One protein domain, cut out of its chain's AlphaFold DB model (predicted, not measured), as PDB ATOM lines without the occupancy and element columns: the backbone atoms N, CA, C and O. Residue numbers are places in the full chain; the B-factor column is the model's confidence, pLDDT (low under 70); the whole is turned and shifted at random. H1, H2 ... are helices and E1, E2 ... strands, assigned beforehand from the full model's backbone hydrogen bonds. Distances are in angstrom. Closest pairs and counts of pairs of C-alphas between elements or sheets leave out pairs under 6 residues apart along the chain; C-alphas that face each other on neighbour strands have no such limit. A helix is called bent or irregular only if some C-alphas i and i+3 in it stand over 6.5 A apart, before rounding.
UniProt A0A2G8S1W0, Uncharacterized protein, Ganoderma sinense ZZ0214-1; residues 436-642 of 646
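Overview. This is residues 436 to 642 of the 646 residues of an uncharacterized protein of Ganoderma sinense ZZ0214-1 (UniProt A0A2G8S1W0). A strongly twisted sheet of seven strands, E1 to E7, has helices H2, H3 and H4 over one face, while the small sheet E8, E9 and E10 is partly face to face with it on the other, as a sandwich. H1 lies off the E1 edge, and a long loop after E10 leads to H5 and H6. The 207 printed residues run H1 E1 E2 E3 E4 H2 E5 H3 E6 H4 E7 E8 E9 E10 H5 H6; the large sheet, in order E1 to E7, is mixed, the small one antiparallel. The class is mixed, helices and strands, with under half of the residues in named elements. The whole is compact, with a radius of gyration of the C-alphas of 16.9 A and spans of 45 by 45 by 37 A.

Along the chain. Find the large sheet in E1, 445 to 448; E2, 451 to 456, 17.0 A; E3, 468 to 474, 20.5 A; E4, 480 to 483; E5, 502 to 507; E6, 527 to 531; and E7, 547 to 549. E3 begins at C-alpha 468, (170.838, 135.774, 269.109). Between strands come H2, 490 to 499, 14.4 A; H3, 516 to 522; and H4, 532 to 541, 14.9 A, irregular, with C-alphas 537 and 540 7.4 A apart. Then come E8, 565 to 569; E9, 576 to 581; and E10, 586 to 594, which bends by 95 degrees at residue 590. H1, 436 to 440, begins at C-alpha 436, (173.986, 142.790, 286.074); look last for H5, 622 to 631, and H6, 635 to 640.

Arrangement. E1 to E4 form a meander, each strand the antiparallel neighbour of the one before; N 454 and O 470 of E2 and E3 are 2.8 A apart. E5 and E6 are parallel, with N 505 and O 527 2.8 A apart. E4, H2, E5; E5, H3, E6; and E6, H4, E7 are strand-helix-strand units with right-handed crossovers. H2, 9.5 A in height, and H3, 9.4 A, are on the same face as H4 in two layers, helices on one face of a sheet. In the second meander, E8 E9 E10, N 567 and O 578 are 2.8 A apart. H1 only grazes the large sheet; H5 only grazes the small one, the closest C-alphas, Leu 593 and Ala 628, being 7.5 A apart. H5 and H6 are only just apart, at 8.3 A. O i to N i+4 pairs are within hydrogen-bond range throughout H1, H2, H3, H5 and H6, and in 4 of 6 in H4.

Size, cuts and confidence. The C-alphas of Asn 477 and Leu 613, the two farthest apart, are 47.4 A apart. The printed part has no cut; E2 to E3, E7 to E8 and E10 to H5 are long links. Mean pLDDT of the printed part is 78.4, with 54 residues under 70, among them 436 to 445 and 611 to 621.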
ATOM      1  N   VAL A 436     173.996 142.704 287.535       29.19
ATOM      2  CA  VAL A 436     173.986 142.790 286.074       29.19
ATOM      3  C   VAL A 436     175.326 142.378 285.456       29.19
ATOM      4  O   VAL A 436     175.281 141.646 284.491       29.19
ATOM      5  N   GLU A 437     176.503 142.699 285.999       29.89
ATOM      6  CA  GLU A 437     177.809 142.261 285.459       29.89
ATOM      7  C   GLU A 437     178.087 140.774 285.709       29.89
ATOM      8  O   GLU A 437     178.584 140.087 284.816       29.89
ATOM      9  N   THR A 438     177.669 140.233 286.857       27.33
ATOM     10  CA  THR A 438     177.743 138.781 287.104       27.33
ATOM     11  C   THR A 438     176.717 138.012 286.253       27.33
ATOM     12  O   THR A 438     177.006 136.914 285.775       27.33
ATOM     13  N   ALA A 439     175.554 138.611 285.960       30.48
ATOM     14  CA  ALA A 439     174.579 138.087 284.995       30.48
ATOM     15  C   ALA A 439     175.021 138.251 283.526       30.48
ATOM     16  O   ALA A 439     174.731 137.399 282.684       30.48
ATOM     17  N   ILE A 440     175.749 139.321 283.208       34.88
ATOM     18  CA  ILE A 440     176.235 139.663 281.868       34.88
ATOM     19  C   ILE A 440     177.429 138.782 281.491       34.88
ATOM     20  O   ILE A 440     177.480 138.337 280.352       34.88
ATOM     21  N   LEU A 441     178.272 138.349 282.440       36.66
ATOM     22  CA  LEU A 441     179.313 137.321 282.227       36.66
ATOM     23  C   LEU A 441     178.785 135.967 281.692       36.66
ATOM     24  O   LEU A 441     179.572 135.066 281.374       36.66
ATOM     25  N   THR A 442     177.460 135.798 281.595       38.78
ATOM     26  CA  THR A 442     176.806 134.582 281.098       38.78
ATOM     27  C   THR A 442     175.579 134.814 280.210       38.78
ATOM     28  O   THR A 442     174.925 133.835 279.866       38.78
ATOM     29  N   GLY A 443     175.257 136.058 279.830       45.34
ATOM     30  CA  GLY A 443     174.035 136.358 279.082       45.34
ATOM     31  C   GLY A 443     172.783 135.869 279.810       45.34
ATOM     32  O   GLY A 443     172.054 135.078 279.246       45.34
ATOM     33  N   ARG A 444     172.542 136.244 281.073       59.78
ATOM     34  CA  ARG A 444     171.370 135.764 281.843       59.78
ATOM     35  C   ARG A 444     170.693 136.885 282.609       59.78
ATOM     36  O   ARG A 444     170.760 136.942 283.837       59.78
ATOM     37  N   VAL A 445     170.056 137.803 281.894       64.38
ATOM     38  CA  VAL A 445     169.430 138.969 282.522       64.38
ATOM     39  C   VAL A 445     167.972 138.659 282.826       64.38
ATOM     40  O   VAL A 445     167.197 138.315 281.937       64.38
ATOM     41  N   GLN A 446     167.583 138.811 284.091       78.00
ATOM     42  CA  GLN A 446     166.171 138.902 284.431       78.00
ATOM     43  C   GLN A 446     165.667 140.291 284.022       78.00
ATOM     44  O   GLN A 446     166.012 141.294 284.643       78.00
ATOM     45  N   VAL A 447     164.887 140.360 282.945       75.31
ATOM     46  CA  VAL A 447     164.408 141.632 282.369       75.31
ATOM     47  C   VAL A 447     163.088 142.095 282.989       75.31
ATOM     48  O   VAL A 447     162.768 143.289 283.020       75.31
ATOM     49  N   ALA A 448     162.323 141.147 283.523       75.62
ATOM     50  CA  ALA A 448     161.126 141.380 284.310       75.62
ATOM     51  C   ALA A 448     160.957 140.249 285.329       75.62
ATOM     52  O   ALA A 448     161.631 139.219 285.244       75.62
ATOM     53  N   LYS A 449     160.057 140.435 286.299       81.25
ATOM     54  CA  LYS A 449     159.720 139.372 287.247       81.25
ATOM     55  C   LYS A 449     159.329 138.117 286.459       81.25
ATOM     56  O   LYS A 449     158.501 138.200 285.558       81.25
ATOM     57  N   ASP A 450     159.982 137.008 286.786       87.81
ATOM     58  CA  ASP A 450     159.792 135.702 286.156       87.81
ATOM     59  C   ASP A 450     160.112 135.607 284.646       87.81
ATOM     60  O   ASP A 450     159.735 134.633 284.001       87.81
ATOM     61  N   VAL A 451     160.861 136.571 284.082       84.62
ATOM     62  CA  VAL A 451     161.289 136.579 282.668       84.62
ATOM     63  C   VAL A 451     162.805 136.767 282.545       84.62
ATOM     64  O   VAL A 451     163.348 137.792 282.968       84.62
ATOM     65  N   TRP A 452     163.479 135.817 281.897       85.81
ATOM     66  CA  TRP A 452     164.933 135.792 281.703       85.81
ATOM     67  C   TRP A 452     165.312 135.734 280.230       85.81
ATOM     68  O   TRP A 452     164.738 134.955 279.477       85.81
ATOM     69  N   THR A 453     166.321 136.503 279.829       83.62
ATOM     70  CA  THR A 453     166.871 136.482 278.469       83.62
ATOM     71  C   THR A 453     168.269 135.881 278.433       83.62
ATOM     72  O   THR A 453     169.077 136.099 279.342       83.62
ATOM     73  N   PHE A 454     168.547 135.159 277.344       81.12
ATOM     74  CA  PHE A 454     169.827 134.536 277.045       81.12
ATOM     75  C   PHE A 454     170.416 135.060 275.746       81.12
ATOM     76  O   PHE A 454     170.054 134.582 274.675       81.12
ATOM     77  N   SER A 455     171.286 136.064 275.843       76.88
ATOM     78  CA  SER A 455     171.830 136.801 274.695       76.88
ATOM     79  C   SER A 455     173.256 136.344 274.348       76.88
ATOM     80  O   SER A 455     174.109 136.266 275.231       76.88
ATOM     81  N   CYS A 456     173.546 136.123 273.062       67.50
ATOM     82  CA  CYS A 456     174.900 135.852 272.564       67.50
ATOM     83  C   CYS A 456     175.181 136.557 271.222       67.50
ATOM     84  O   CYS A 456     174.252 136.792 270.438       67.50
ATOM     85  N   PRO A 457     176.450 136.895 270.919       66.12
ATOM     86  CA  PRO A 457     176.808 137.473 269.632       66.12
ATOM     87  C   PRO A 457     176.594 136.438 268.528       66.12
ATOM     88  O   PRO A 457     177.026 135.292 268.637       66.12
ATOM     89  N   PHE A 458     175.942 136.854 267.448       67.25
ATOM     90  CA  PHE A 458     175.654 135.978 266.324       67.25
ATOM     91  C   PHE A 458     175.662 136.776 265.019       67.25
ATOM     92  O   PHE A 458     174.936 137.758 264.869       67.25
ATOM     93  N   SER A 459     176.490 136.355 264.061       62.62
ATOM     94  CA  SER A 459     176.610 137.017 262.760       62.62
ATOM     95  C   SER A 459     176.065 136.129 261.657       62.62
ATOM     96  O   SER A 459     176.493 134.989 261.476       62.62
ATOM     97  N   ARG A 460     175.144 136.668 260.865       58.53
ATOM     98  CA  ARG A 460     174.599 135.970 259.709       58.53
ATOM     99  C   ARG A 460     175.520 136.135 258.505       58.53
ATOM    100  O   ARG A 460     175.922 137.248 258.162       58.53
ATOM    101  N   PHE A 461     175.846 135.013 257.859       51.53
ATOM    102  CA  PHE A 461     176.841 134.930 256.779       51.53
ATOM    103  C   PHE A 461     178.207 135.538 257.158       51.53
ATOM    104  O   PHE A 461     178.934 135.999 256.283       51.53
ATOM    105  N   ASN A 462     178.528 135.609 258.458       55.22
ATOM    106  CA  ASN A 462     179.663 136.356 259.017       55.22
ATOM    107  C   ASN A 462     179.718 137.854 258.658       55.22
ATOM    108  O   ASN A 462     180.701 138.518 258.977       55.22
ATOM    109  N   LEU A 463     178.665 138.408 258.052       56.47
ATOM    110  CA  LEU A 463     178.643 139.773 257.526       56.47
ATOM    111  C   LEU A 463     177.623 140.667 258.238       56.47
ATOM    112  O   LEU A 463     177.847 141.867 258.368       56.47
ATOM    113  N   PHE A 464     176.514 140.100 258.711       66.44
ATOM    114  CA  PHE A 464     175.418 140.852 259.319       66.44
ATOM    115  C   PHE A 464     175.321 140.516 260.811       66.44
ATOM    116  O   PHE A 464     174.778 139.463 261.153       66.44
ATOM    117  N   PRO A 465     175.866 141.368 261.701       66.38
ATOM    118  CA  PRO A 465     175.871 141.121 263.134       66.38
ATOM    119  C   PRO A 465     174.487 141.421 263.704       66.38
ATOM    120  O   PRO A 465     174.129 142.568 263.971       66.38
ATOM    121  N   VAL A 466     173.704 140.358 263.807       66.44
ATOM    122  CA  VAL A 466     172.279 140.394 264.120       66.44
ATOM    123  C   VAL A 466     172.093 140.094 265.613       66.44
ATOM    124  O   VAL A 466     171.512 140.884 266.337       66.44
ATOM    125  N   GLY A 467     172.843 139.131 266.152       69.50
ATOM    126  CA  GLY A 467     172.710 138.693 267.537       69.50
ATOM    127  C   GLY A 467     171.770 137.498 267.642       69.50
ATOM    128  O   GLY A 467     171.201 137.029 266.665       69.50
ATOM    129  N   SER A 468     171.729 136.891 268.820       73.06
ATOM    130  CA  SER A 468     170.838 135.774 269.109       73.06
ATOM    131  C   SER A 468     170.368 135.886 270.553       73.06
ATOM    132  O   SER A 468     171.140 136.294 271.429       73.06
ATOM    133  N   ARG A 469     169.084 135.583 270.791       82.19
ATOM    134  CA  ARG A 469     168.463 135.681 272.113       82.19
ATOM    135  C   ARG A 469     167.409 134.602 272.349       82.19
ATOM    136  O   ARG A 469     166.361 134.641 271.718       82.19
ATOM    137  N   SER A 470     167.618 133.722 273.327       86.19
ATOM    138  CA  SER A 470     166.523 132.912 273.893       86.19
ATOM    139  C   SER A 470     165.830 133.651 275.034       86.19
ATOM    140  O   SER A 470     166.429 134.515 275.671       86.19
ATOM    141  N   THR A 471     164.579 133.303 275.330       90.62
ATOM    142  CA  THR A 471     163.864 133.830 276.506       90.62
ATOM    143  C   THR A 471     163.177 132.704 277.257       90.62
ATOM    144  O   THR A 471     162.490 131.896 276.643       90.62
ATOM    145  N   ALA A 472     163.347 132.661 278.577       92.88
ATOM    146  CA  ALA A 472     162.636 131.747 279.460       92.88
ATOM    147  C   ALA A 472     161.689 132.513 280.381       92.88
ATOM    148  O   ALA A 472     162.035 133.578 280.898       92.88
ATOM    149  N   ILE A 473     160.512 131.943 280.608       93.06
ATOM    150  CA  ILE A 473     159.498 132.457 281.521       93.06
ATOM    151  C   ILE A 473     159.161 131.352 282.512       93.06
ATOM    152  O   ILE A 473     158.877 130.221 282.115       93.06
ATOM    153  N   LYS A 474     159.201 131.685 283.801       94.88
ATOM    154  CA  LYS A 474     158.693 130.804 284.852       94.88
ATOM    155  C   LYS A 474     157.196 131.047 284.991       94.88
ATOM    156  O   LYS A 474     156.780 132.167 285.269       94.88
ATOM    157  N   LEU A 475     156.409 130.004 284.767       94.81
ATOM    158  CA  LEU A 475     154.954 130.057 284.818       94.81
ATOM    159  C   LEU A 475     154.450 130.013 286.267       94.81
ATOM    160  O   LEU A 475     155.184 129.645 287.190       94.81
ATOM    161  N   SER A 476     153.178 130.359 286.475       93.62
ATOM    162  CA  SER A 476     152.549 130.401 287.804       93.62
ATOM    163  C   SER A 476     152.539 129.039 288.507       93.62
ATOM    164  O   SER A 476     152.626 128.967 289.733       93.62
ATOM    165  N   ASN A 477     152.500 127.956 287.730       92.44
ATOM    166  CA  ASN A 477     152.538 126.578 288.210       92.44
ATOM    167  C   ASN A 477     153.959 126.070 288.551       92.44
ATOM    168  O   ASN A 477     154.106 124.938 289.006       92.44
ATOM    169  N   GLY A 478     154.995 126.889 288.341       92.88
ATOM    170  CA  GLY A 478     156.397 126.552 288.597       92.88
ATOM    171  C   GLY A 478     157.140 125.897 287.427       92.88
ATOM    172  O   GLY A 478     158.362 125.770 287.512       92.88
ATOM    173  N   ASP A 479     156.442 125.534 286.347       96.19
ATOM    174  CA  ASP A 479     157.049 125.034 285.111       96.19
ATOM    175  C   ASP A 479     157.731 126.179 284.336       96.19
ATOM    176  O   ASP A 479     157.454 127.365 284.542       96.19
ATOM    177  N   VAL A 480     158.624 125.830 283.409       96.81
ATOM    178  CA  VAL A 480     159.354 126.795 282.579       96.81
ATOM    179  C   VAL A 480     158.952 126.661 281.114       96.81
ATOM    180  O   VAL A 480     158.965 125.574 280.524       96.81
ATOM    181  N   TRP A 481     158.626 127.804 280.524       97.12
ATOM    182  CA  TRP A 481     158.387 127.991 279.100       97.12
ATOM    183  C   TRP A 481     159.603 128.672 278.473       97.12
ATOM    184  O   TRP A 481     160.083 129.675 279.002       97.12
ATOM    185  N   VAL A 482     160.119 128.144 277.363       95.00
ATOM    186  CA  VAL A 482     161.319 128.678 276.708       95.00
ATOM    187  C   VAL A 482     161.081 128.907 275.227       95.00
ATOM    188  O   VAL A 482     160.769 127.979 274.489       95.00
ATOM    189  N   LEU A 483     161.341 130.129 274.772       93.12
ATOM    190  CA  LEU A 483     161.545 130.453 273.367       93.12
ATOM    191  C   LEU A 483     163.025 130.246 273.036       93.12
ATOM    192  O   LEU A 483     163.886 130.993 273.513       93.12
ATOM    193  N   ALA A 484     163.314 129.207 272.254       87.69
ATOM    194  CA  ALA A 484     164.669 128.713 272.023       87.69
ATOM    195  C   ALA A 484     165.256 129.266 270.717       87.69
ATOM    196  O   ALA A 484     164.870 128.864 269.622       87.69
ATOM    197  N   SER A 485     166.221 130.177 270.842       81.81
ATOM    198  CA  SER A 485     166.826 130.882 269.704       81.81
ATOM    199  C   SER A 485     168.335 131.146 269.847       81.81
ATOM    200  O   SER A 485     168.938 131.756 268.961       81.81
ATOM    201  N   SER A 486     168.964 130.668 270.916       75.62
ATOM    202  CA  SER A 486     170.407 130.737 271.168       75.62
ATOM    203  C   SER A 486     170.977 129.338 271.390       75.62
ATOM    204  O   SER A 486     170.205 128.443 271.726       75.62
ATOM    205  N   PRO A 487     172.294 129.129 271.233       74.31
ATOM    206  CA  PRO A 487     172.924 127.844 271.521       74.31
ATOM    207  C   PRO A 487     172.657 127.371 272.951       74.31
ATOM    208  O   PRO A 487     172.561 128.191 273.871       74.31
ATOM    209  N   MET A 488     172.577 126.053 273.132       77.19
ATOM    210  CA  MET A 488     172.558 125.449 274.460       77.19
ATOM    211  C   MET A 488     173.990 125.345 274.994       77.19
ATOM    212  O   MET A 488     174.837 124.679 274.400       77.19
ATOM    213  N   ASP A 489     174.261 125.975 276.135       78.19
ATOM    214  CA  ASP A 489     175.504 125.792 276.882       78.19
ATOM    215  C   ASP A 489     175.213 125.342 278.328       78.19
ATOM    216  O   ASP A 489     174.088 125.457 278.829       78.19
ATOM    217  N   ASP A 490     176.230 124.817 279.022       79.38
ATOM    218  CA  ASP A 490     176.100 124.315 280.407       79.38
ATOM    219  C   ASP A 490     175.529 125.372 281.359       79.38
ATOM    220  O   ASP A 490     174.864 125.092 282.356       79.38
ATOM    221  N   LYS A 491     175.796 126.622 281.009       76.50
ATOM    222  CA  LYS A 491     175.446 127.829 281.718       76.50
ATOM    223  C   LYS A 491     173.930 128.104 281.617       76.50
ATOM    224  O   LYS A 491     173.266 128.268 282.642       76.50
ATOM    225  N   VAL A 492     173.375 128.123 280.410       83.12
ATOM    226  CA  VAL A 492     171.941 128.228 280.111       83.12
ATOM    227  C   VAL A 492     171.204 127.053 280.740       83.12
ATOM    228  O   VAL A 492     170.232 127.270 281.461       83.12
ATOM    229  N   LYS A 493     171.717 125.830 280.572       86.88
ATOM    230  CA  LYS A 493     171.157 124.613 281.172       86.88
ATOM    231  C   LYS A 493     171.041 124.714 282.692       86.88
ATOM    232  O   LYS A 493     169.962 124.494 283.237       86.88
ATOM    233  N   GLN A 494     172.127 125.085 283.376       87.06
ATOM    234  CA  GLN A 494     172.117 125.278 284.826       87.06
ATOM    235  C   GLN A 494     171.036 126.279 285.229       87.06
ATOM    236  O   GLN A 494     170.275 126.021 286.158       87.06
ATOM    237  N   LYS A 495     170.922 127.397 284.499       86.25
ATOM    238  CA  LYS A 495     169.931 128.412 284.838       86.25
ATOM    239  C   LYS A 495     168.505 127.929 284.623       86.25
ATOM    240  O   LYS A 495     167.674 128.165 285.486       86.25
ATOM    241  N   LEU A 496     168.220 127.259 283.512       90.81
ATOM    242  CA  LEU A 496     166.893 126.704 283.248       90.81
ATOM    243  C   LEU A 496     166.486 125.707 284.340       90.81
ATOM    244  O   LEU A 496     165.384 125.819 284.865       90.81
ATOM    245  N   ASN A 497     167.408 124.841 284.769       91.31
ATOM    246  CA  ASN A 497     167.178 123.907 285.873       91.31
ATOM    247  C   ASN A 497     166.917 124.610 287.218       91.31
ATOM    248  O   ASN A 497     166.117 124.126 288.013       91.31
ATOM    249  N   GLU A 498     167.560 125.753 287.480       91.56
ATOM    250  CA  GLU A 498     167.275 126.574 288.669       91.56
ATOM    251  C   GLU A 498     165.872 127.204 288.634       91.56
ATOM    252  O   GLU A 498     165.278 127.439 289.686       91.56
ATOM    253  N   LEU A 499     165.349 127.529 287.447       90.56
ATOM    254  CA  LEU A 499     164.036 128.166 287.311       90.56
ATOM    255  C   LEU A 499     162.898 127.185 287.608       90.56
ATOM    256  O   LEU A 499     161.941 127.559 288.297       90.56
ATOM    257  N   GLY A 500     163.028 125.952 287.116       93.31
ATOM    258  CA  GLY A 500     162.042 124.884 287.241       93.31
ATOM    259  C   GLY A 500     162.127 123.883 286.080       93.31
ATOM    260  O   GLY A 500     162.997 124.004 285.216       93.31
ATOM    261  N   PRO A 501     161.231 122.886 286.031       95.56
ATOM    262  CA  PRO A 501     161.189 121.928 284.933       95.56
ATOM    263  C   PRO A 501     160.776 122.613 283.621       95.56
ATOM    264  O   PRO A 501     159.703 123.210 283.523       95.56
ATOM    265  N   VAL A 502     161.621 122.516 282.589       97.00
ATOM    266  CA  VAL A 502     161.295 123.007 281.241       97.00
ATOM    267  C   VAL A 502     160.256 122.087 280.616       97.00
ATOM    268  O   VAL A 502     160.520 120.911 280.387       97.00
ATOM    269  N   LYS A 503     159.075 122.633 280.324       97.06
ATOM    270  CA  LYS A 503     157.931 121.863 279.819       97.06
ATOM    271  C   LYS A 503     157.493 122.269 278.420       97.06
ATOM    272  O   LYS A 503     156.872 121.462 277.735       97.06
ATOM    273  N   TRP A 504     157.857 123.471 277.973       97.56
ATOM    274  CA  TRP A 504     157.590 123.938 276.614       97.56
ATOM    275  C   TRP A 504     158.839 124.555 275.989       97.56
ATOM    276  O   TRP A 504     159.459 125.444 276.570       97.56
ATOM    277  N   ILE A 505     159.164 124.095 274.782       96.31
ATOM    278  CA  ILE A 505     160.182 124.649 273.895       96.31
ATOM    279  C   ILE A 505     159.456 125.218 272.679       96.31
ATOM    280  O   ILE A 505     158.745 124.495 271.979       96.31
ATOM    281  N   VAL A 506     159.644 126.509 272.427       95.31
ATOM    282  CA  VAL A 506     158.899 127.255 271.417       95.31
ATOM    283  C   VAL A 506     159.802 127.765 270.301       95.31
ATOM    284  O   VAL A 506     160.800 128.441 270.555       95.31
ATOM    285  N   GLY A 507     159.412 127.453 269.062       91.94
ATOM    286  CA  GLY A 507     159.940 128.041 267.831       91.94
ATOM    287  C   GLY A 507     158.986 129.121 267.306       91.94
ATOM    288  O   GLY A 507     157.930 128.760 266.781       91.94
ATOM    289  N   PRO A 508     159.315 130.417 267.443       88.50
ATOM    290  CA  PRO A 508     158.359 131.506 267.227       88.50
ATOM    291  C   PRO A 508     158.057 131.784 265.751       88.50
ATOM    292  O   PRO A 508     157.013 132.348 265.450       88.50
ATOM    293  N   ASP A 509     158.938 131.388 264.828       86.62
ATOM    294  CA  ASP A 509     158.755 131.619 263.397       86.62
ATOM    295  C   ASP A 509     159.531 130.598 262.535       86.62
ATOM    296  O   ASP A 509     160.189 129.676 263.031       86.62
ATOM    297  N   ALA A 510     159.469 130.767 261.213       82.94
ATOM    298  CA  ALA A 510     160.075 129.869 260.240       82.94
ATOM    299  C   ALA A 510     161.613 129.913 260.191       82.94
ATOM    300  O   ALA A 510     162.200 129.113 259.453       82.94
ATOM    301  N   VAL A 511     162.283 130.848 260.868       73.75
ATOM    302  CA  VAL A 511     163.744 131.050 260.803       73.75
ATOM    303  C   VAL A 511     164.442 130.861 262.160       73.75
ATOM    304  O   VAL A 511     165.604 130.454 262.183       73.75
ATOM    305  N   HIS A 512     163.720 130.985 263.273       71.62
ATOM    306  CA  HIS A 512     164.170 130.798 264.658       71.62
ATOM    307  C   HIS A 512     164.008 129.345 265.133       71.62
ATOM    308  O   HIS A 512     163.488 129.060 266.207       71.62
ATOM    309  N   HIS A 513     164.445 128.391 264.307       76.75
ATOM    310  CA  HIS A 513     164.266 126.958 264.569       76.75
ATOM    311  C   HIS A 513     165.580 126.200 264.804       76.75
ATOM    312  O   HIS A 513     165.555 125.026 265.166       76.75
ATOM    313  N   LEU A 514     166.737 126.841 264.592       71.50
ATOM    314  CA  LEU A 514     168.059 126.201 264.579       71.50
ATOM    315  C   LEU A 514     168.363 125.397 265.849       71.50
ATOM    316  O   LEU A 514     168.779 124.245 265.731       71.50
ATOM    317  N   PHE A 515     168.095 125.977 267.019       81.94
ATOM    318  CA  PHE A 515     168.470 125.413 268.319       81.94
ATOM    319  C   PHE A 515     167.377 124.558 268.970       81.94
ATOM    320  O   PHE A 515     167.615 123.972 270.021       81.94
ATOM    321  N   LEU A 516     166.205 124.401 268.338       85.69
ATOM    322  CA  LEU A 516     165.119 123.570 268.880       85.69
ATOM    323  C   LEU A 516     165.579 122.134 269.173       85.69
ATOM    324  O   LEU A 516     165.206 121.562 270.195       85.69
ATOM    325  N   GLY A 517     166.430 121.572 268.308       86.44
ATOM    326  CA  GLY A 517     166.983 120.231 268.493       86.44
ATOM    327  C   GLY A 517     167.908 120.115 269.706       86.44
ATOM    328  O   GLY A 517     167.836 119.126 270.431       86.44
ATOM    329  N   GLU A 518     168.737 121.129 269.974       86.88
ATOM    330  CA  GLU A 518     169.622 121.146 271.148       86.88
ATOM    331  C   GLU A 518     168.815 121.222 272.447       86.88
ATOM    332  O   GLU A 518     169.063 120.449 273.372       86.88
ATOM    333  N   PHE A 519     167.792 122.083 272.486       88.69
ATOM    334  CA  PHE A 519     166.900 122.198 273.641       88.69
ATOM    335  C   PHE A 519     166.106 120.914 273.873       88.69
ATOM    336  O   PHE A 519     166.016 120.462 275.009       88.69
ATOM    337  N   LYS A 520     165.572 120.285 272.819       92.69
ATOM    338  CA  LYS A 520     164.823 119.025 272.947       92.69
ATOM    339  C   LYS A 520     165.713 117.856 273.368       92.69
ATOM    340  O   LYS A 520     165.260 116.978 274.091       92.69
ATOM    341  N   LYS A 521     166.978 117.838 272.941       91.25
ATOM    342  CA  LYS A 521     167.949 116.828 273.378       91.25
ATOM    343  C   LYS A 521     168.254 116.942 274.872       91.25
ATOM    344  O   LYS A 521     168.427 115.919 275.527       91.25
ATOM    345  N   GLU A 522     168.336 118.164 275.387       92.25
ATOM    346  CA  GLU A 522     168.616 118.429 276.799       92.25
ATOM    347  C   GLU A 522     167.373 118.267 277.690       92.25
ATOM    348  O   GLU A 522     167.465 117.767 278.806       92.25
ATOM    349  N   PHE A 523     166.195 118.620 277.171       93.94
ATOM    350  CA  PHE A 523     164.906 118.504 277.853       93.94
ATOM    351  C   PHE A 523     163.968 117.568 277.070       93.94
ATOM    352  O   PHE A 523     163.050 118.036 276.386       93.94
ATOM    353  N   PRO A 524     164.181 116.240 277.139       93.19
ATOM    354  CA  PRO A 524     163.429 115.270 276.340       93.19
ATOM    355  C   PRO A 524     161.932 115.246 276.672       93.19
ATOM    356  O   PRO A 524     161.122 115.007 275.775       93.19
ATOM    357  N   ASP A 525     161.554 115.569 277.908       93.50
ATOM    358  CA  ASP A 525     160.158 115.580 278.368       93.50
ATOM    359  C   ASP A 525     159.400 116.868 277.991       93.50
ATOM    360  O   ASP A 525     158.175 116.932 278.108       93.50
ATOM    361  N   ALA A 526     160.105 117.901 277.516       96.12
ATOM    362  CA  ALA A 526     159.491 119.170 277.143       96.12
ATOM    363  C   ALA A 526     158.731 119.052 275.816       96.12
ATOM    364  O   ALA A 526     159.249 118.513 274.834       96.12
ATOM    365  N   LYS A 527     157.525 119.615 275.749       96.50
ATOM    366  CA  LYS A 527     156.750 119.706 274.510       96.50
ATOM    367  C   LYS A 527     157.390 120.701 273.550       96.50
ATOM    368  O   LYS A 527     157.730 121.808 273.966       96.50
ATOM    369  N   VAL A 528     157.518 120.345 272.275       95.94
ATOM    370  CA  VAL A 528     158.069 121.242 271.246       95.94
ATOM    371  C   VAL A 528     156.945 121.770 270.371       95.94
ATOM    372  O   VAL A 528     156.272 121.003 269.687       95.94
ATOM    373  N   ILE A 529     156.760 123.085 270.369       96.06
ATOM    374  CA  ILE A 529     155.712 123.759 269.602       96.06
ATOM    375  C   ILE A 529     156.392 124.782 268.708       96.06
ATOM    376  O   ILE A 529     157.191 125.593 269.170       96.06
ATOM    377  N   ALA A 530     156.122 124.733 267.414       94.25
ATOM    378  CA  ALA A 530     156.733 125.652 266.467       94.25
ATOM    379  C   ALA A 530     155.760 125.987 265.349       94.25
ATOM    380  O   ALA A 530     154.743 125.324 265.172       94.25
ATOM    381  N   VAL A 531     156.059 127.011 264.567       93.25
ATOM    382  CA  VAL A 531     155.250 127.308 263.382       93.25
ATOM    383  C   VAL A 531     155.435 126.210 262.334       93.25
ATOM    384  O   VAL A 531     156.503 125.593 262.240       93.25
ATOM    385  N   HIS A 532     154.401 125.940 261.543       92.12
ATOM    386  CA  HIS A 532     154.381 124.814 260.610       92.12
ATOM    387  C   HIS A 532     155.596 124.803 259.662       92.12
ATOM    388  O   HIS A 532     156.201 123.758 259.412       92.12
ATOM    389  N   GLU A 533     156.021 125.973 259.200       88.69
ATOM    390  CA  GLU A 533     157.168 126.163 258.318       88.69
ATOM    391  C   GLU A 533     158.507 125.800 258.982       88.69
ATOM    392  O   GLU A 533     159.410 125.290 258.313       88.69
ATOM    393  N   ALA A 534     158.650 126.010 260.295       86.62
ATOM    394  CA  ALA A 534     159.823 125.568 261.048       86.62
ATOM    395  C   ALA A 534     159.870 124.037 261.156       86.62
ATOM    396  O   ALA A 534     160.933 123.430 260.980       86.62
ATOM    397  N   ILE A 535     158.713 123.403 261.370       88.62
ATOM    398  CA  ILE A 535     158.576 121.941 261.462       88.62
ATOM    399  C   ILE A 535     158.982 121.280 260.145       88.62
ATOM    400  O   ILE A 535     159.780 120.337 260.142       88.62
ATOM    401  N   GLN A 536     158.501 121.802 259.011       87.38
ATOM    402  CA  GLN A 536     158.858 121.286 257.684       87.38
ATOM    403  C   GLN A 536     160.376 121.310 257.444       87.38
ATOM    404  O   GLN A 536     160.944 120.360 256.899       87.38
ATOM    405  N   LYS A 537     161.067 122.361 257.905       82.06
ATOM    406  CA  LYS A 537     162.531 122.476 257.782       82.06
ATOM    407  C   LYS A 537     163.288 121.511 258.693       82.06
ATOM    408  O   LYS A 537     164.397 121.106 258.353       82.06
ATOM    409  N   LYS A 538     162.702 121.139 259.832       80.69
ATOM    410  CA  LYS A 538     163.317 120.284 260.860       80.69
ATOM    411  C   LYS A 538     162.854 118.828 260.826       80.69
ATOM    412  O   LYS A 538     163.350 118.016 261.599       80.69
ATOM    413  N   THR A 539     161.990 118.458 259.879       77.06
ATOM    414  CA  THR A 539     161.457 117.087 259.752       77.06
ATOM    415  C   THR A 539     162.568 116.037 259.586       77.06
ATOM    416  O   THR A 539     162.446 114.919 260.073       77.06
ATOM    417  N   LYS A 540     163.694 116.400 258.953       75.25
ATOM    418  CA  LYS A 540     164.847 115.501 258.748       75.25
ATOM    419  C   LYS A 540     165.706 115.277 259.999       75.25
ATOM    420  O   LYS A 540     166.555 114.395 259.981       75.25
ATOM    421  N   GLU A 541     165.512 116.061 261.056       76.00
ATOM    422  CA  GLU A 541     166.309 115.986 262.290       76.00
ATOM    423  C   GLU A 541     165.689 115.058 263.348       76.00
ATOM    424  O   GLU A 541     166.241 114.914 264.433       76.00
ATOM    425  N   GLY A 542     164.553 114.416 263.043       77.62
ATOM    426  CA  GLY A 542     163.904 113.459 263.948       77.62
ATOM    427  C   GLY A 542     163.291 114.090 265.203       77.62
ATOM    428  O   GLY A 542     163.008 113.384 266.166       77.62
ATOM    429  N   ILE A 543     163.090 115.410 265.211       85.31
ATOM    430  CA  ILE A 543     162.465 116.129 266.325       85.31
ATOM    431  C   ILE A 543     160.957 115.853 266.307       85.31
ATOM    432  O   ILE A 543     160.287 116.115 265.307       85.31
ATOM    433  N   GLN A 544     160.420 115.350 267.420       87.88
ATOM    434  CA  GLN A 544     158.978 115.246 267.627       87.88
ATOM    435  C   GLN A 544     158.417 116.616 268.019       87.88
ATOM    436  O   GLN A 544     158.866 117.212 268.997       87.88
ATOM    437  N   PHE A 545     157.440 117.090 267.248       92.12
ATOM    438  CA  PHE A 545     156.696 118.316 267.520       92.12
ATOM    439  C   PHE A 545     155.306 117.967 268.049       92.12
ATOM    440  O   PHE A 545     154.607 117.142 267.460       92.12
ATOM    441  N   ASP A 546     154.918 118.608 269.145       94.44
ATOM    442  CA  ASP A 546     153.670 118.371 269.873       94.44
ATOM    443  C   ASP A 546     152.554 119.350 269.473       94.44
ATOM    444  O   ASP A 546     151.395 119.127 269.814       94.44
ATOM    445  N   GLY A 547     152.894 120.428 268.760       93.62
ATOM    446  CA  GLY A 547     151.945 121.431 268.280       93.62
ATOM    447  C   GLY A 547     152.516 122.303 267.164       93.62
ATOM    448  O   GLY A 547     153.738 122.447 267.040       93.62
ATOM    449  N   ALA A 548     151.633 122.862 266.336       94.88
ATOM    450  CA  ALA A 548     151.999 123.559 265.113       94.88
ATOM    451  C   ALA A 548     151.082 124.751 264.776       94.88
ATOM    452  O   ALA A 548     149.999 124.573 264.210       94.88
ATOM    453  N   TRP A 549     151.557 125.986 264.986       92.62
ATOM    454  CA  TRP A 549     150.852 127.173 264.477       92.62
ATOM    455  C   TRP A 549     150.827 127.185 262.945       92.62
ATOM    456  O   TRP A 549     151.831 126.890 262.297       92.62
ATOM    457  N   GLY A 550     149.671 127.511 262.366       88.94
ATOM    458  CA  GLY A 550     149.434 127.458 260.919       88.94
ATOM    459  C   GLY A 550     148.998 126.085 260.390       88.94
ATOM    460  O   GLY A 550     148.601 125.993 259.232       88.94
ATOM    461  N   LYS A 551     149.029 125.033 261.222       91.75
ATOM    462  CA  LYS A 551     148.466 123.709 260.906       91.75
ATOM    463  C   LYS A 551     147.310 123.348 261.838       91.75
ATOM    464  O   LYS A 551     146.285 122.863 261.365       91.75
ATOM    465  N   ASP A 552     147.497 123.547 263.137       92.56
ATOM    466  CA  ASP A 552     146.473 123.265 264.138       92.56
ATOM    467  C   ASP A 552     145.384 124.351 264.108       92.56
ATOM    468  O   ASP A 552     145.591 125.448 263.579       92.56
ATOM    469  N   HIS A 553     144.203 124.046 264.654       89.81
ATOM    470  CA  HIS A 553     143.087 124.996 264.672       89.81
ATOM    471  C   HIS A 553     143.485 126.276 265.438       89.81
ATOM    472  O   HIS A 553     144.150 126.146 266.469       89.81
ATOM    473  N   PRO A 554     143.076 127.490 265.017       82.38
ATOM    474  CA  PRO A 554     143.449 128.741 265.695       82.38
ATOM    475  C   PRO A 554     143.128 128.777 267.197       82.38
ATOM    476  O   PRO A 554     143.876 129.363 267.970       82.38
ATOM    477  N   ASP A 555     142.064 128.087 267.615       85.00
ATOM    478  CA  ASP A 555     141.642 127.990 269.024       85.00
ATOM    479  C   ASP A 555     142.339 126.868 269.822       85.00
ATOM    480  O   ASP A 555     141.956 126.569 270.958       85.00
ATOM    481  N   THR A 556     143.331 126.196 269.235       90.75
ATOM    482  CA  THR A 556     144.065 125.111 269.902       90.75
ATOM    483  C   THR A 556     144.855 125.661 271.085       90.75
ATOM    484  O   THR A 556     145.601 126.629 270.956       90.75
ATOM    485  N   LYS A 557     144.723 125.005 272.242       92.62
ATOM    486  CA  LYS A 557     145.497 125.311 273.450       92.62
ATOM    487  C   LYS A 557     146.555 124.242 273.690       92.62
ATOM    488  O   LYS A 557     146.251 123.051 273.675       92.62
ATOM    489  N   TYR A 558     147.775 124.671 273.977       92.69
ATOM    490  CA  TYR A 558     148.934 123.809 274.192       92.69
ATOM    491  C   TYR A 558     149.317 123.635 275.675       92.69
ATOM    492  O   TYR A 558     150.205 122.837 276.011       92.69
ATOM    493  N   GLY A 559     148.628 124.342 276.573       93.06
ATOM    494  CA  GLY A 559     148.682 124.186 278.025       93.06
ATOM    495  C   GLY A 559     149.463 125.268 278.774       93.06
ATOM    496  O   GLY A 559     149.567 125.167 279.991       93.06
ATOM    497  N   PHE A 560     150.010 126.274 278.087       94.06
ATOM    498  CA  PHE A 560     150.685 127.421 278.715       94.06
ATOM    499  C   PHE A 560     149.817 128.696 278.704       94.06
ATOM    500  O   PHE A 560     150.228 129.735 279.219       94.06
ATOM    501  N   GLU A 561     148.620 128.640 278.104       94.75
ATOM    502  CA  GLU A 561     147.783 129.805 277.799       94.75
ATOM    503  C   GLU A 561     147.207 130.517 279.025       94.75
ATOM    504  O   GLU A 561     146.745 131.656 278.903       94.75
ATOM    505  N   ASP A 562     147.223 129.880 280.195       92.94
ATOM    506  CA  ASP A 562     146.810 130.507 281.453       92.94
ATOM    507  C   ASP A 562     147.760 131.653 281.837       92.94
ATOM    508  O   ASP A 562     147.300 132.709 282.274       92.94
ATOM    509  N   ASP A 563     149.056 131.496 281.551       92.56
ATOM    510  CA  ASP A 563     150.099 132.481 281.849       92.56
ATOM    511  C   ASP A 563     150.573 133.263 280.616       92.56
ATOM    512  O   ASP A 563     150.937 134.430 280.736       92.56
ATOM    513  N   ILE A 564     150.580 132.667 279.418       93.12
ATOM    514  CA  ILE A 564     151.106 133.308 278.201       93.12
ATOM    515  C   ILE A 564     150.062 133.274 277.086       93.12
ATOM    516  O   ILE A 564     149.703 132.218 276.573       93.12
ATOM    517  N   LYS A 565     149.610 134.447 276.644       92.75
ATOM    518  CA  LYS A 565     148.774 134.582 275.443       92.75
ATOM    519  C   LYS A 565     149.652 134.552 274.199       92.75
ATOM    520  O   LYS A 565     150.796 134.993 274.255       92.75
ATOM    521  N   HIS A 566     149.133 134.055 273.084       91.88
ATOM    522  CA  HIS A 566     149.864 134.020 271.822       91.88
ATOM    523  C   HIS A 566     148.967 134.422 270.649       91.88
ATOM    524  O   HIS A 566     147.756 134.226 270.703       91.88
ATOM    525  N   CYS A 567     149.561 134.993 269.603       90.12
ATOM    526  CA  CYS A 567     148.879 135.424 268.385       90.12
ATOM    527  C   CYS A 567     149.736 135.058 267.174       90.12
ATOM    528  O   CYS A 567     150.892 135.472 267.095       90.12
ATOM    529  N   TYR A 568     149.184 134.269 266.252       90.50
ATOM    530  CA  TYR A 568     149.888 133.800 265.060       90.50
ATOM    531  C   TYR A 568     149.669 134.743 263.876       90.50
ATOM    532  O   TYR A 568     148.536 135.001 263.481       90.50
ATOM    533  N   PHE A 569     150.763 135.201 263.269       86.88
ATOM    534  CA  PHE A 569     150.758 136.148 262.163       86.88
ATOM    535  C   PHE A 569     150.965 135.456 260.820       86.88
ATOM    536  O   PHE A 569     152.077 135.368 260.288       86.88
ATOM    537  N   SER A 570     149.859 134.996 260.233       84.69
ATOM    538  CA  SER A 570     149.878 134.267 258.961       84.69
ATOM    539  C   SER A 570     150.246 135.152 257.759       84.69
ATOM    540  O   SER A 570     150.834 134.658 256.793       84.69
ATOM    541  N   GLY A 571     149.978 136.460 257.811       79.56
ATOM    542  CA  GLY A 571     150.308 137.400 256.733       79.56
ATOM    543  C   GLY A 571     151.784 137.801 256.655       79.56
ATOM    544  O   GLY A 571     152.188 138.464 255.694       79.56
ATOM    545  N   PHE A 572     152.615 137.392 257.619       80.81
ATOM    546  CA  PHE A 572     154.052 137.665 257.617       80.81
ATOM    547  C   PHE A 572     154.835 136.548 256.917       80.81
ATOM    548  O   PHE A 572     154.538 135.366 257.077       80.81
ATOM    549  N   LYS A 573     155.875 136.890 256.148       81.56
ATOM    550  CA  LYS A 573     156.648 135.925 255.344       81.56
ATOM    551  C   LYS A 573     157.289 134.822 256.186       81.56
ATOM    552  O   LYS A 573     157.357 133.683 255.731       81.56
ATOM    553  N   ASN A 574     157.741 135.166 257.392       81.75
ATOM    554  CA  ASN A 574     158.341 134.216 258.328       81.75
ATOM    555  C   ASN A 574     157.310 133.525 259.228       81.75
ATOM    556  O   ASN A 574     157.702 132.613 259.944       81.75
ATOM    557  N   LYS A 575     156.021 133.894 259.137       87.06
ATOM    558  CA  LYS A 575     154.918 133.262 259.872       87.06
ATOM    559  C   LYS A 575     155.162 133.318 261.377       87.06
ATOM    560  O   LYS A 575     155.370 132.292 262.001       87.06
ATOM    561  N   ASP A 576     155.230 134.530 261.912       87.50
ATOM    562  CA  ASP A 576     155.660 134.799 263.288       87.50
ATOM    563  C   ASP A 576     154.538 134.551 264.306       87.50
ATOM    564  O   ASP A 576     153.357 134.562 263.958       87.50
ATOM    565  N   VAL A 577     154.892 134.373 265.573       90.62
ATOM    566  CA  VAL A 577     153.962 134.281 266.697       90.62
ATOM    567  C   VAL A 577     154.399 135.283 267.759       90.62
ATOM    568  O   VAL A 577     155.484 135.170 268.332       90.62
ATOM    569  N   ALA A 578     153.537 136.250 268.067       90.44
ATOM    570  CA  ALA A 578     153.752 137.117 269.218       90.44
ATOM    571  C   ALA A 578     153.213 136.440 270.480       90.44
ATOM    572  O   ALA A 578     152.113 135.892 270.475       90.44
ATOM    573  N   PHE A 579     153.960 136.534 271.572       90.69
ATOM    574  CA  PHE A 579     153.584 136.039 272.889       90.69
ATOM    575  C   PHE A 579     153.446 137.209 273.856       90.69
ATOM    576  O   PHE A 579     154.258 138.131 273.851       90.69
ATOM    577  N   PHE A 580     152.443 137.174 274.720       90.50
ATOM    578  CA  PHE A 580     152.224 138.177 275.749       90.50
ATOM    579  C   PHE A 580     152.083 137.504 277.108       90.50
ATOM    580  O   PHE A 580     151.174 136.705 277.319       90.50
ATOM    581  N   HIS A 581     152.977 137.848 278.030       87.94
ATOM    582  CA  HIS A 581     152.943 137.423 279.423       87.94
ATOM    583  C   HIS A 581     152.275 138.527 280.265       87.94
ATOM    584  O   HIS A 581     152.913 139.554 280.542       87.94
ATOM    585  N   PRO A 582     150.996 138.371 280.668       85.75
ATOM    586  CA  PRO A 582     150.232 139.437 281.311       85.75
ATOM    587  C   PRO A 582     150.797 139.832 282.676       85.75
ATOM    588  O   PRO A 582     150.815 141.018 283.004       85.75
ATOM    589  N   ALA A 583     151.314 138.866 283.446       84.44
ATOM    590  CA  ALA A 583     151.811 139.108 284.799       84.44
ATOM    591  C   ALA A 583     152.996 140.089 284.822       84.44
ATOM    592  O   ALA A 583     153.060 140.970 285.681       84.44
ATOM    593  N   SER A 584     153.908 139.991 283.848       79.81
ATOM    594  CA  SER A 584     155.028 140.930 283.695       79.81
ATOM    595  C   SER A 584     154.750 142.063 282.701       79.81
ATOM    596  O   SER A 584     155.611 142.925 282.500       79.81
ATOM    597  N   LYS A 585     153.567 142.065 282.069       86.00
ATOM    598  CA  LYS A 585     153.195 142.934 280.943       86.00
ATOM    599  C   LYS A 585     154.248 142.910 279.835       86.00
ATOM    600  O   LYS A 585     154.638 143.962 279.330       86.00
ATOM    601  N   THR A 586     154.764 141.726 279.509       82.12
ATOM    602  CA  THR A 586     155.864 141.569 278.552       82.12
ATOM    603  C   THR A 586     155.381 140.965 277.248       82.12
ATOM    604  O   THR A 586     154.790 139.891 277.260       82.12
ATOM    605  N   MET A 587     155.664 141.638 276.131       86.06
ATOM    606  CA  MET A 587     155.471 141.073 274.795       86.06
ATOM    607  C   MET A 587     156.796 140.530 274.261       86.06
ATOM    608  O   MET A 587     157.808 141.228 274.335       86.06
ATOM    609  N   LEU A 588     156.761 139.315 273.721       85.94
ATOM    610  CA  LEU A 588     157.841 138.642 273.016       85.94
ATOM    611  C   LEU A 588     157.417 138.439 271.563       85.94
ATOM    612  O   LEU A 588     156.294 138.024 271.297       85.94
ATOM    613  N   GLN A 589     158.305 138.724 270.628       86.69
ATOM    614  CA  GLN A 589     158.082 138.514 269.197       86.69
ATOM    615  C   GLN A 589     159.437 138.328 268.528       86.69
ATOM    616  O   GLN A 589     160.397 138.947 269.006       86.69
ATOM    617  N   ALA A 590     159.505 137.517 267.472       81.50
ATOM    618  CA  ALA A 590     160.724 137.302 266.709       81.50
ATOM    619  C   ALA A 590     160.953 138.438 265.704       81.50
ATOM    620  O   ALA A 590     161.501 139.467 266.080       81.50
ATOM    621  N   ASP A 591     160.508 138.286 264.463       77.94
ATOM    622  CA  ASP A 591     160.790 139.122 263.297       77.94
ATOM    623  C   ASP A 591     159.704 140.160 262.945       77.94
ATOM    624  O   ASP A 591     159.861 140.898 261.967       77.94
ATOM    625  N   LEU A 592     158.623 140.287 263.721       77.56
ATOM    626  CA  LEU A 592     157.612 141.342 263.525       77.56
ATOM    627  C   LEU A 592     158.197 142.761 263.657       77.56
ATOM    628  O   LEU A 592     157.738 143.682 262.976       77.56
ATOM    629  N   LEU A 593     159.205 142.971 264.511       75.06
ATOM    630  CA  LEU A 593     159.858 144.280 264.677       75.06
ATOM    631  C   LEU A 593     161.354 144.164 264.957       75.06
ATOM    632  O   LEU A 593     161.704 143.628 266.000       75.06
ATOM    633  N   PHE A 594     162.216 144.782 264.132       71.94
ATOM    634  CA  PHE A 594     163.687 144.720 264.242       71.94
ATOM    635  C   PHE A 594     164.301 145.706 265.252       71.94
ATOM    636  O   PHE A 594     164.095 146.917 265.157       71.94
ATOM    637  N   ASN A 595     165.102 145.204 266.202       68.44
ATOM    638  CA  ASN A 595     165.820 146.016 267.193       68.44
ATOM    639  C   ASN A 595     167.329 146.068 266.918       68.44
ATOM    640  O   ASN A 595     168.146 145.548 267.677       68.44
ATOM    641  N   LEU A 596     167.697 146.728 265.821       70.81
ATOM    642  CA  LEU A 596     169.071 146.782 265.330       70.81
ATOM    643  C   LEU A 596     169.663 148.201 265.449       70.81
ATOM    644  O   LEU A 596     169.009 149.196 265.113       70.81
ATOM    645  N   PRO A 597     170.928 148.358 265.885       69.94
ATOM    646  CA  PRO A 597     171.972 147.333 266.008       69.94
ATOM    647  C   PRO A 597     171.905 146.509 267.302       69.94
ATOM    648  O   PRO A 597     171.434 146.994 268.330       69.94
ATOM    649  N   ALA A 598     172.489 145.312 267.257       69.06
ATOM    650  CA  ALA A 598     172.479 144.270 268.287       69.06
ATOM    651  C   ALA A 598     173.334 144.592 269.527       69.06
ATOM    652  O   ALA A 598     174.314 143.918 269.844       69.06
ATOM    653  N   ARG A 599     173.034 145.705 270.202       68.25
ATOM    654  CA  ARG A 599     173.914 146.279 271.231       68.25
ATOM    655  C   ARG A 599     174.105 145.373 272.435       68.25
ATOM    656  O   ARG A 599     175.217 145.300 272.938       68.25
ATOM    657  N   GLU A 600     173.045 144.723 272.901       67.00
ATOM    658  CA  GLU A 600     173.106 143.871 274.090       67.00
ATOM    659  C   GLU A 600     173.856 142.571 273.784       67.00
ATOM    660  O   GLU A 600     174.798 142.224 274.490       67.00
ATOM    661  N   GLN A 601     173.512 141.914 272.677       69.75
ATOM    662  CA  GLN A 601     174.108 140.660 272.220       69.75
ATOM    663  C   GLN A 601     175.611 140.798 271.945       69.75
ATOM    664  O   GLN A 601     176.377 139.872 272.196       69.75
ATOM    665  N   TYR A 602     176.044 141.968 271.468       63.66
ATOM    666  CA  TYR A 602     177.449 142.272 271.191       63.66
ATOM    667  C   TYR A 602     178.146 143.064 272.303       63.66
ATOM    668  O   TYR A 602     179.332 143.354 272.162       63.66
ATOM    669  N   SER A 603     177.460 143.400 273.405       61.16
ATOM    670  CA  SER A 603     177.981 144.292 274.460       61.16
ATOM    671  C   SER A 603     179.303 143.823 275.071       61.16
ATOM    672  O   SER A 603     180.128 144.647 275.458       61.16
ATOM    673  N   LEU A 604     179.513 142.507 275.106       56.91
ATOM    674  CA  LEU A 604     180.717 141.857 275.625       56.91
ATOM    675  C   LEU A 604     181.605 141.239 274.552       56.91
ATOM    676  O   LEU A 604     182.656 140.679 274.860       56.91
ATOM    677  N   SER A 605     181.179 141.283 273.295       55.56
ATOM    678  CA  SER A 605     182.008 140.782 272.211       55.56
ATOM    679  C   SER A 605     183.070 141.826 271.860       55.56
ATOM    680  O   SER A 605     182.809 143.027 271.909       55.56
ATOM    681  N   GLY A 606     184.253 141.392 271.417       51.19
ATOM    682  CA  GLY A 606     185.241 142.294 270.804       51.19
ATOM    683  C   GLY A 606     184.792 142.870 269.449       51.19
ATOM    684  O   GLY A 606     185.557 143.561 268.783       51.19
ATOM    685  N   SER A 607     183.567 142.562 269.014       57.81
ATOM    686  CA  SER A 607     183.000 142.884 267.707       57.81
ATOM    687  C   SER A 607     181.801 143.829 267.839       57.81
ATOM    688  O   SER A 607     181.196 143.968 268.896       57.81
ATOM    689  N   SER A 608     181.438 144.516 266.755       71.19
ATOM    690  CA  SER A 608     180.314 145.456 266.772       71.19
ATOM    691  C   SER A 608     179.024 144.803 266.281       71.19
ATOM    692  O   SER A 608     179.010 144.225 265.202       71.19
ATOM    693  N   GLY A 609     177.922 145.014 267.007       63.53
ATOM    694  CA  GLY A 609     176.557 144.695 266.560       63.53
ATOM    695  C   GLY A 609     176.011 145.620 265.459       63.53
ATOM    696  O   GLY A 609     174.815 145.612 265.180       63.53
ATOM    697  N   LYS A 610     176.843 146.512 264.901       74.75
ATOM    698  CA  LYS A 610     176.440 147.497 263.889       74.75
ATOM    699  C   LYS A 610     176.467 146.893 262.495       74.75
ATOM    700  O   LYS A 610     177.460 146.291 262.098       74.75
ATOM    701  N   PHE A 611     175.411 147.142 261.727       65.19
ATOM    702  CA  PHE A 611     175.341 146.699 260.339       65.19
ATOM    703  C   PHE A 611     176.419 147.379 259.482       65.19
ATOM    704  O   PHE A 611     176.591 148.602 259.590       65.19
ATOM    705  N   PRO A 612     177.093 146.631 258.586       56.06
ATOM    706  CA  PRO A 612     177.961 147.225 257.578       56.06
ATOM    707  C   PRO A 612     177.170 148.239 256.738       56.06
ATOM    708  O   PRO A 612     175.994 148.017 256.450       56.06
ATOM    709  N   LEU A 613     177.804 149.349 256.350       55.41
ATOM    710  CA  LEU A 613     177.257 150.439 255.516       55.41
ATOM    711  C   LEU A 613     176.184 151.336 256.164       55.41
ATOM    712  O   LEU A 613     176.243 152.548 255.982       55.41
ATOM    713  N   PHE A 614     175.235 150.792 256.932       58.41
ATOM    714  CA  PHE A 614     174.114 151.575 257.486       58.41
ATOM    715  C   PHE A 614     174.298 151.966 258.959       58.41
ATOM    716  O   PHE A 614     173.688 152.929 259.422       58.41
ATOM    717  N   GLY A 615     175.155 151.253 259.699       62.47
ATOM    718  CA  GLY A 615     175.495 151.523 261.098       62.47
ATOM    719  C   GLY A 615     174.376 151.194 262.093       62.47
ATOM    720  O   GLY A 615     174.599 150.425 263.024       62.47
ATOM    721  N   ASN A 616     173.179 151.745 261.892       66.69
ATOM    722  CA  ASN A 616     171.968 151.453 262.656       66.69
ATOM    723  C   ASN A 616     170.846 151.026 261.696       66.69
ATOM    724  O   ASN A 616     170.802 151.496 260.562       66.69
ATOM    725  N   LEU A 617     169.917 150.188 262.157       66.12
ATOM    726  CA  LEU A 617     168.695 149.841 261.426       66.12
ATOM    727  C   LEU A 617     167.509 149.986 262.386       66.12
ATOM    728  O   LEU A 617     166.922 149.011 262.835       66.12
ATOM    729  N   ASN A 618     167.209 151.232 262.752       66.88
ATOM    730  CA  ASN A 618     166.145 151.524 263.711       66.88
ATOM    731  C   ASN A 618     164.771 151.659 263.018       66.88
ATOM    732  O   ASN A 618     164.729 151.988 261.827       66.88
ATOM    733  N   PRO A 619     163.650 151.507 263.754       61.84
ATOM    734  CA  PRO A 619     162.293 151.575 263.194       61.84
ATOM    735  C   PRO A 619     161.931 152.885 262.477       61.84
ATOM    736  O   PRO A 619     161.003 152.930 261.666       61.84
ATOM    737  N   TRP A 620     162.665 153.965 262.744       66.94
ATOM    738  CA  TRP A 620     162.430 155.282 262.155       66.94
ATOM    739  C   TRP A 620     163.036 155.421 260.758       66.94
ATOM    740  O   TRP A 620     162.604 156.275 259.982       66.94
ATOM    741  N   MET A 621     164.008 154.575 260.413       67.94
ATOM    742  CA  MET A 621     164.688 154.629 259.126       67.94
ATOM    743  C   MET A 621     163.791 154.137 257.994       67.94
ATOM    744  O   MET A 621     163.128 153.104 258.093       67.94
ATOM    745  N   TRP A 622     163.844 154.844 256.864       74.00
ATOM    746  CA  TRP A 622     163.125 154.455 255.651       74.00
ATOM    747  C   TRP A 622     163.505 153.038 255.188       74.00
ATOM    748  O   TRP A 622     162.632 152.285 254.765       74.00
ATOM    749  N   VAL A 623     164.781 152.653 255.341       70.62
ATOM    750  CA  VAL A 623     165.288 151.311 255.008       70.62
ATOM    751  C   VAL A 623     164.620 150.243 255.870       70.62
ATOM    752  O   VAL A 623     164.148 149.251 255.328       70.62
ATOM    753  N   HIS A 624     164.517 150.462 257.185       73.38
ATOM    754  CA  HIS A 624     163.839 149.534 258.090       73.38
ATOM    755  C   HIS A 624     162.358 149.397 257.726       73.38
ATOM    756  O   HIS A 624     161.857 148.288 257.586       73.38
ATOM    757  N   LYS A 625     161.651 150.518 257.530       74.62
ATOM    758  CA  LYS A 625     160.225 150.509 257.157       74.62
ATOM    759  C   LYS A 625     159.990 149.775 255.839       74.62
ATOM    760  O   LYS A 625     159.073 148.969 255.737       74.62
ATOM    761  N   ARG A 626     160.842 150.019 254.838       77.31
ATOM    762  CA  ARG A 626     160.788 149.329 253.544       77.31
ATOM    763  C   ARG A 626     161.071 147.837 253.702       77.31
ATOM    764  O   ARG A 626     160.374 147.035 253.095       77.31
ATOM    765  N   PHE A 627     162.056 147.483 254.520       74.25
ATOM    766  CA  PHE A 627     162.418 146.103 254.810       74.25
ATOM    767  C   PHE A 627     161.275 145.347 255.512       74.25
ATOM    768  O   PHE A 627     160.817 144.332 254.995       74.25
ATOM    769  N   ALA A 628     160.731 145.889 256.602       72.00
ATOM    770  CA  ALA A 628     159.578 145.314 257.295       72.00
ATOM    771  C   ALA A 628     158.358 145.184 256.362       72.00
ATOM    772  O   ALA A 628     157.719 144.139 256.314       72.00
ATOM    773  N   TRP A 629     158.095 146.195 255.522       72.44
ATOM    774  CA  TRP A 629     157.027 146.142 254.519       72.44
ATOM    775  C   TRP A 629     157.213 145.015 253.494       72.44
ATOM    776  O   TRP A 629     156.239 144.394 253.081       72.44
ATOM    777  N   THR A 630     158.450 144.719 253.079       76.38
ATOM    778  CA  THR A 630     158.722 143.599 252.156       76.38
ATOM    779  C   THR A 630     158.530 142.218 252.783       76.38
ATOM    780  O   THR A 630     158.467 141.231 252.050       76.38
ATOM    781  N   LEU A 631     158.443 142.136 254.112       74.38
ATOM    782  CA  LEU A 631     158.154 140.895 254.826       74.38
ATOM    783  C   LEU A 631     156.647 140.645 254.997       74.38
ATOM    784  O   LEU A 631     156.264 139.504 255.239       74.38
ATOM    785  N   GLY A 632     155.789 141.653 254.815       74.62
ATOM    786  CA  GLY A 632     154.337 141.463 254.737       74.62
ATOM    787  C   GLY A 632     153.934 140.854 253.392       74.62
ATOM    788  O   GLY A 632     154.126 141.476 252.346       74.62
ATOM    789  N   VAL A 633     153.395 139.633 253.408       73.19
ATOM    790  CA  VAL A 633     152.917 138.920 252.209       73.19
ATOM    791  C   VAL A 633     151.476 139.312 251.904       73.19
ATOM    792  O   VAL A 633     151.165 139.643 250.761       73.19
ATOM    793  N   ASP A 634     150.632 139.341 252.932       70.44
ATOM    794  CA  ASP A 634     149.254 139.814 252.839       70.44
ATOM    795  C   ASP A 634     149.150 141.205 253.472       70.44
ATOM    796  O   ASP A 634     149.112 141.373 254.691       70.44
ATOM    797  N   LYS A 635     149.195 142.229 252.619       67.38
ATOM    798  CA  LYS A 635     149.233 143.633 253.048       67.38
ATOM    799  C   LYS A 635     147.894 144.116 253.589       67.38
ATOM    800  O   LYS A 635     147.893 145.037 254.397       67.38
ATOM    801  N   GLU A 636     146.788 143.528 253.138       60.25
ATOM    802  CA  GLU A 636     145.452 143.862 253.636       60.25
ATOM    803  C   GLU A 636     145.252 143.241 255.018       60.25
ATOM    804  O   GLU A 636     144.836 143.933 255.943       60.25
ATOM    805  N   TRP A 637     145.689 141.992 255.200       60.00
ATOM    806  CA  TRP A 637     145.675 141.317 256.496       60.00
ATOM    807  C   TRP A 637     146.569 142.010 257.542       60.00
ATOM    808  O   TRP A 637     146.125 142.264 258.659       60.00
ATOM    809  N   VAL A 638     147.797 142.419 257.179       53.59
ATOM    810  CA  VAL A 638     148.716 143.149 258.090       53.59
ATOM    811  C   VAL A 638     148.137 144.493 258.560       53.59
ATOM    812  O   VAL A 638     148.466 144.950 259.652       53.59
ATOM    813  N   LEU A 639     147.291 145.139 257.750       54.62
ATOM    814  CA  LEU A 639     146.646 146.409 258.099       54.62
ATOM    815  C   LEU A 639     145.328 146.222 258.870       54.62
ATOM    816  O   LEU A 639     144.961 147.110 259.633       54.62
ATOM    817  N   ALA A 640     144.629 145.099 258.680       51.84
ATOM    818  CA  ALA A 640     143.308 144.847 259.257       51.84
ATOM    819  C   ALA A 640     143.336 144.331 260.710       51.84
ATOM    820  O   ALA A 640     142.371 144.542 261.440       51.84
ATOM    821  N   GLU A 641     144.417 143.674 261.141       46.31
ATOM    822  CA  GLU A 641     144.492 142.998 262.449       46.31
ATOM    823  C   GLU A 641     145.257 143.761 263.543       46.31
ATOM    824  O   GLU A 641     145.432 143.231 264.635       46.31
ATOM    825  N   ILE A 642     145.700 145.001 263.305       39.75
ATOM    826  CA  ILE A 642     146.182 145.868 264.393       39.75
ATOM    827  C   ILE A 642     144.944 146.540 264.999       39.75
ATOM    828  O   ILE A 642     144.460 147.513 264.413       39.75
TER     829      ILE A 642